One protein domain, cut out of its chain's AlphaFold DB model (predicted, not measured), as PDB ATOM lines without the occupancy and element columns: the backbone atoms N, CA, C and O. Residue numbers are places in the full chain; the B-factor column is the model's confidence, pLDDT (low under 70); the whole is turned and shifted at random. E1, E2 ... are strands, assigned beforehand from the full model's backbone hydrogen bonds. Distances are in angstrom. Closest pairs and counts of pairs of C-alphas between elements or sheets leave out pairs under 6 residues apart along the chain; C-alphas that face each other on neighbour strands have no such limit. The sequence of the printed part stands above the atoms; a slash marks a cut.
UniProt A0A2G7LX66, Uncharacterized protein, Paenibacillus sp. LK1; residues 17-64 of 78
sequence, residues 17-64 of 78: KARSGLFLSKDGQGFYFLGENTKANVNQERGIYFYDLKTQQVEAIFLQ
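This is residues 17 to 64 of the 78 residues of an uncharacterized protein of Paenibacillus sp. LK1 (UniProt A0A2G7LX66). A single strongly twisted sheet of four strands makes this domain, with no named helix over either face; E1 and E2 bend sharply. It is an antiparallel meander, each strand beside the one before, in the order E1 E2 E3 E4. The printed part has 48 residues, is all strand and compact, with a radius of gyration of the C-alphas of 10.2 A, and spans 30 by 21 by 15 A.

Inner strands E2, residues 30 to 37, and E3, residues 47 to 52, form a hairpin at 135 degrees; N 33 and O 49 are 2.9 A apart. Edge strand E1, residues 17 to 24, forms a hairpin with E2, N 23 to O 32 being 2.9 A. Edge strand E4, residues 58 to 63, forms one with E3, N 48 to O 62 being 2.8 A. E1 and E4 are apart.

E1 begins at C-alpha 17 (300.358, 298.264, 455.463), bends by 95 degrees at residue 20 and measures 16.1 A. E2 bends by 101 degrees at residue 34 and measures 14.9 A; E3 measures 15.9 A. E4, 12.7 A, ends at C-alpha 63 (290.559, 308.773, 453.241).

The C-alphas of Asp 27 and Val 42, the two farthest apart, are 30.6 A apart. The printed part has no cut and no long link. Residues 40 to 44 have pLDDT under 70.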
ATOM      1  N   LYS A  17     299.108 297.749 454.921       80.94
ATOM      2  CA  LYS A  17     300.358 298.264 455.463       80.94
ATOM      3  C   LYS A  17     300.024 299.272 456.549       80.94
ATOM      4  O   LYS A  17     299.807 300.452 456.273       80.94
ATOM      5  N   ALA A  18     299.947 298.797 457.790       72.62
ATOM      6  CA  ALA A  18     299.764 299.671 458.940       72.62
ATOM      7  C   ALA A  18     301.032 300.512 459.153       72.62
ATOM      8  O   ALA A  18     302.145 299.982 459.164       72.62
ATOM      9  N   ARG A  19     300.866 301.828 459.302       73.75
ATOM     10  CA  ARG A  19     301.967 302.758 459.593       73.75
ATOM     11  C   ARG A  19     302.013 303.118 461.076       73.75
ATOM     12  O   ARG A  19     303.100 303.183 461.641       73.75
ATOM     13  N   SER A  20     300.856 303.335 461.700       77.81
ATOM     14  CA  SER A  20     300.722 303.652 463.129       77.81
ATOM     15  C   SER A  20     299.261 303.520 463.591       77.81
ATOM     16  O   SER A  20     298.370 303.256 462.784       77.81
ATOM     17  N   GLY A  21     299.021 303.677 464.899       79.69
ATOM     18  CA  GLY A  21     297.676 303.766 465.481       79.69
ATOM     19  C   GLY A  21     296.813 302.532 465.235       79.69
ATOM     20  O   GLY A  21     295.826 302.629 464.525       79.69
ATOM     21  N   LEU A  22     297.172 301.376 465.795       88.50
ATOM     22  CA  LEU A  22     296.331 300.178 465.730       88.50
ATOM     23  C   LEU A  22     295.471 300.079 466.994       88.50
ATOM     24  O   LEU A  22     296.008 300.010 468.100       88.50
ATOM     25  N   PHE A  23     294.152 300.044 466.827       91.75
ATOM     26  CA  PHE A  23     293.191 299.966 467.928       91.75
ATOM     27  C   PHE A  23     292.213 298.820 467.691       91.75
ATOM     28  O   PHE A  23     291.537 298.791 466.667       91.75
ATOM     29  N   LEU A  24     292.110 297.889 468.640       91.94
ATOM     30  CA  LEU A  24     291.094 296.835 468.596       91.94
ATOM     31  C   LEU A  24     289.694 297.459 468.711       91.94
ATOM     32  O   LEU A  24     289.490 298.373 469.514       91.94
ATOM     33  N   SER A  25     288.730 296.973 467.929       93.00
ATOM     34  CA  SER A  25     287.333 297.372 468.096       93.00
ATOM     35  C   SER A  25     286.792 296.913 469.450       93.00
ATOM     36  O   SER A  25     287.247 295.925 470.029       93.00
ATOM     37  N   LYS A  26     285.792 297.631 469.972       90.06
ATOM     38  CA  LYS A  26     285.197 297.349 471.291       90.06
ATOM     39  C   LYS A  26     284.631 295.930 471.400       90.06
ATOM     40  O   LYS A  26     284.666 295.334 472.470       90.06
ATOM     41  N   ASP A  27     284.107 295.409 470.299       91.25
ATOM     42  CA  ASP A  27     283.555 294.060 470.177       91.25
ATOM     43  C   ASP A  27     284.606 292.995 469.813       91.25
ATOM     44  O   ASP A  27     284.276 291.814 469.726       91.25
ATOM     45  N   GLY A  28     285.865 293.390 469.593       91.06
ATOM     46  CA  GLY A  28     286.955 292.496 469.206       91.06
ATOM     47  C   GLY A  28     286.825 291.893 467.804       91.06
ATOM     48  O   GLY A  28     287.596 290.994 467.474       91.06
ATOM     49  N   GLN A  29     285.875 292.350 466.983       93.38
ATOM     50  CA  GLN A  29     285.649 291.808 465.637       93.38
ATOM     51  C   GLN A  29     286.691 292.273 464.614       93.38
ATOM     52  O   GLN A  29     286.853 291.653 463.564       93.38
ATOM     53  N   GLY A  30     287.438 293.330 464.921       93.50
ATOM     54  CA  GLY A  30     288.453 293.854 464.025       93.50
ATOM     55  C   GLY A  30     289.348 294.885 464.684       93.50
ATOM     56  O   GLY A  30     289.375 295.035 465.907       93.50
ATOM     57  N   PHE A  31     290.096 295.613 463.867       92.69
ATOM     58  CA  PHE A  31     290.912 296.720 464.348       92.69
ATOM     59  C   PHE A  31     290.907 297.896 463.379       92.69
ATOM     60  O   PHE A  31     290.886 297.733 462.159       92.69
ATOM     61  N   TYR A  32     290.964 299.090 463.954       93.50
ATOM     62  CA  TYR A  32     291.199 300.331 463.240       93.50
ATOM     63  C   TYR A  32     292.695 300.562 463.100       93.50
ATOM     64  O   TYR A  32     293.447 300.311 464.045       93.50
ATOM     65  N   PHE A  33     293.131 301.061 461.949       91.38
ATOM     66  CA  PHE A  33     294.533 301.395 461.723       91.38
ATOM     67  C   PHE A  33     294.703 302.584 460.781       91.38
ATOM     68  O   PHE A  33     293.891 302.799 459.880       91.38
ATOM     69  N   LEU A  34     295.796 303.325 460.964       91.38
ATOM     70  CA  LEU A  34     296.273 304.305 459.994       91.38
ATOM     71  C   LEU A  34     297.261 303.602 459.069       91.38
ATOM     72  O   LEU A  34     298.293 303.078 459.505       91.38
ATOM     73  N   GLY A  35     296.954 303.575 457.781       88.75
ATOM     74  CA  GLY A  35     297.764 302.828 456.831       88.75
ATOM     75  C   GLY A  35     297.281 302.949 455.402       88.75
ATOM     76  O   GLY A  35     296.767 303.988 454.997       88.75
ATOM     77  N   GLU A  36     297.515 301.878 454.652       84.06
ATOM     78  CA  GLU A  36     297.171 301.714 453.240       84.06
ATOM     79  C   GLU A  36     296.634 300.285 453.034       84.06
ATOM     80  O   GLU A  36     297.140 299.344 453.655       84.06
ATOM     81  N   ASN A  37     295.633 300.104 452.166       81.19
ATOM     82  CA  ASN A  37     295.183 298.780 451.716       81.19
ATOM     83  C   ASN A  37     296.015 298.338 450.508       81.19
ATOM     84  O   ASN A  37     295.840 298.881 449.421       81.19
ATOM     85  N   THR A  38     296.877 297.336 450.680       78.06
ATOM     86  CA  THR A  38     297.869 296.917 449.676       78.06
ATOM     87  C   THR A  38     297.291 296.115 448.513       78.06
ATOM     88  O   THR A  38     297.964 295.988 447.493       78.06
ATOM     89  N   LYS A  39     296.065 295.588 448.634       75.56
ATOM     90  CA  LYS A  39     295.427 294.742 447.606       75.56
ATOM     91  C   LYS A  39     294.382 295.482 446.757       75.56
ATOM     92  O   LYS A  39     293.775 294.876 445.880       75.56
ATOM     93  N   ALA A  40     294.152 296.775 446.997       68.00
ATOM     94  CA  ALA A  40     293.220 297.576 446.204       68.00
ATOM     95  C   ALA A  40     293.855 298.050 444.879       68.00
ATOM     96  O   ALA A  40     294.957 298.594 444.870       68.00
ATOM     97  N   ASN A  41     293.134 297.871 443.764       61.28
ATOM     98  CA  ASN A  41     293.632 298.093 442.397       61.28
ATOM     99  C   ASN A  41     293.781 299.568 441.964       61.28
ATOM    100  O   ASN A  41     294.276 299.808 440.865       61.28
ATOM    101  N   VAL A  42     293.349 300.565 442.750       53.09
ATOM    102  CA  VAL A  42     293.344 301.976 442.311       53.09
ATOM    103  C   VAL A  42     293.586 302.930 443.488       53.09
ATOM    104  O   VAL A  42     292.939 302.788 444.519       53.09
ATOM    105  N   ASN A  43     294.512 303.884 443.302       58.47
ATOM    106  CA  ASN A  43     294.795 305.078 444.120       58.47
ATOM    107  C   ASN A  43     294.557 304.934 445.635       58.47
ATOM    108  O   ASN A  43     293.509 305.293 446.167       58.47
ATOM    109  N   GLN A  44     295.581 304.448 446.339       61.41
ATOM    110  CA  GLN A  44     295.607 304.363 447.798       61.41
ATOM    111  C   GLN A  44     295.812 305.755 448.414       61.41
ATOM    112  O   GLN A  44     296.939 306.231 448.551       61.41
ATOM    113  N   GLU A  45     294.727 306.408 448.813       70.75
ATOM    114  CA  GLU A  45     294.810 307.529 449.749       70.75
ATOM    115  C   GLU A  45     295.188 306.977 451.126       70.75
ATOM    116  O   GLU A  45     294.556 306.043 451.612       70.75
ATOM    117  N   ARG A  46     296.226 307.526 451.768       82.31
ATOM    118  CA  ARG A  46     296.502 307.204 453.176       82.31
ATOM    119  C   ARG A  46     295.242 307.478 453.981       82.31
ATOM    120  O   ARG A  46     294.588 308.494 453.774       82.31
ATOM    121  N   GLY A  47     294.909 306.610 454.920       89.12
ATOM    122  CA  GLY A  47     293.622 306.736 455.581       89.12
ATOM    123  C   GLY A  47     293.520 305.957 456.869       89.12
ATOM    124  O   GLY A  47     294.418 305.202 457.248       89.12
ATOM    125  N   ILE A  48     292.393 306.170 457.531       91.25
ATOM    126  CA  ILE A  48     291.945 305.347 458.642       91.25
ATOM    127  C   ILE A  48     291.066 304.258 458.046       91.25
ATOM    128  O   ILE A  48     290.098 304.534 457.331       91.25
ATOM    129  N   TYR A  49     291.408 303.021 458.357       91.31
ATOM    130  CA  TYR A  49     290.736 301.836 457.856       91.31
ATOM    131  C   TYR A  49     290.276 300.966 459.012       91.31
ATOM    132  O   TYR A  49     290.831 301.038 460.111       91.31
ATOM    133  N   PHE A  50     289.307 300.109 458.729       92.88
ATOM    134  CA  PHE A  50     288.914 299.003 459.582       92.88
ATOM    135  C   PHE A  50     289.246 297.685 458.881       92.88
ATOM    136  O   PHE A  50     288.936 297.513 457.702       92.88
ATOM    137  N   TYR A  51     289.902 296.770 459.589       91.81
ATOM    138  CA  TYR A  51     290.106 295.395 459.137       91.81
ATOM    139  C   TYR A  51     289.221 294.455 459.951       91.81
ATOM    140  O   TYR A  51     289.365 294.376 461.174       91.81
ATOM    141  N   ASP A  52     288.348 293.728 459.263       92.31
ATOM    142  CA  ASP A  52     287.456 292.738 459.860       92.31
ATOM    143  C   ASP A  52     288.164 291.375 459.951       92.31
ATOM    144  O   ASP A  52     288.588 290.805 458.943       92.31
ATOM    145  N   LEU A  53     288.302 290.829 461.163       89.12
ATOM    146  CA  LEU A  53     289.043 289.581 461.400       89.12
ATOM    147  C   LEU A  53     288.324 288.339 460.857       89.12
ATOM    148  O   LEU A  53     288.973 287.328 460.589       89.12
ATOM    149  N   LYS A  54     286.996 288.387 460.715       90.25
ATOM    150  CA  LYS A  54     286.180 287.243 460.287       90.25
ATOM    151  C   LYS A  54     286.215 287.077 458.772       90.25
ATOM    152  O   LYS A  54     286.378 285.969 458.268       90.25
ATOM    153  N   THR A  55     286.019 288.175 458.059       90.94
ATOM    154  CA  THR A  55     285.920 288.238 456.596       90.94
ATOM    155  C   THR A  55     287.255 288.550 455.936       90.94
ATOM    156  O   THR A  55     287.404 288.312 454.740       90.94
ATOM    157  N   GLN A  56     288.222 289.058 456.708       87.81
ATOM    158  CA  GLN A  56     289.536 289.506 456.242       87.81
ATOM    159  C   GLN A  56     289.461 290.657 455.229       87.81
ATOM    160  O   GLN A  56     290.393 290.871 454.450       87.81
ATOM    161  N   GLN A  57     288.354 291.402 455.234       88.19
ATOM    162  CA  GLN A  57     288.153 292.558 454.369       88.19
ATOM    163  C   GLN A  57     288.612 293.849 455.048       88.19
ATOM    164  O   GLN A  57     288.649 293.961 456.274       88.19
ATOM    165  N   VAL A  58     288.973 294.829 454.219       89.19
ATOM    166  CA  VAL A  58     289.384 296.166 454.651       89.19
ATOM    167  C   VAL A  58     288.357 297.170 454.164       89.19
ATOM    168  O   VAL A  58     288.115 297.269 452.961       89.19
ATOM    169  N   GLU A  59     287.823 297.955 455.088       90.75
ATOM    170  CA  GLU A  59     286.919 299.064 454.811       90.75
ATOM    171  C   GLU A  59     287.629 300.396 455.075       90.75
ATOM    172  O   GLU A  59     288.345 300.555 456.066       90.75
ATOM    173  N   ALA A  60     287.444 301.365 454.179       90.31
ATOM    174  CA  ALA A  60     287.920 302.725 454.392       90.31
ATOM    175  C   ALA A  60     286.936 303.487 455.288       90.31
ATOM    176  O   ALA A  60     285.784 303.678 454.912       90.31
ATOM    177  N   ILE A  61     287.407 303.962 456.442       91.88
ATOM    178  CA  ILE A  61     286.615 304.802 457.356       91.88
ATOM    179  C   ILE A  61     286.801 306.277 457.008       91.88
ATOM    180  O   ILE A  61     285.855 307.061 457.010       91.88
ATOM    181  N   PHE A  62     288.039 306.657 456.698       89.75
ATOM    182  CA  PHE A  62     288.388 308.009 456.298       89.75
ATOM    183  C   PHE A  62     289.587 307.976 455.356       89.75
ATOM    184  O   PHE A  62     290.609 307.369 455.678       89.75
ATOM    185  N   LEU A  63     289.481 308.657 454.218       88.19
ATOM    186  CA  LEU A  63     290.559 308.773 453.241       88.19
ATOM    187  C   LEU A  63     291.125 310.197 453.249       88.19
ATOM    188  O   LEU A  63     290.378 311.175 453.165       88.19
ATOM    189  N   GLN A  64     292.447 310.312 453.371       83.94
ATOM    190  CA  GLN A  64     293.152 311.585 453.305       83.94
ATOM    191  C   GLN A  64     293.475 311.925 451.849       83.94
ATOM    192  O   GLN A  64     294.408 311.373 451.267       83.94
TER     193      GLN A  64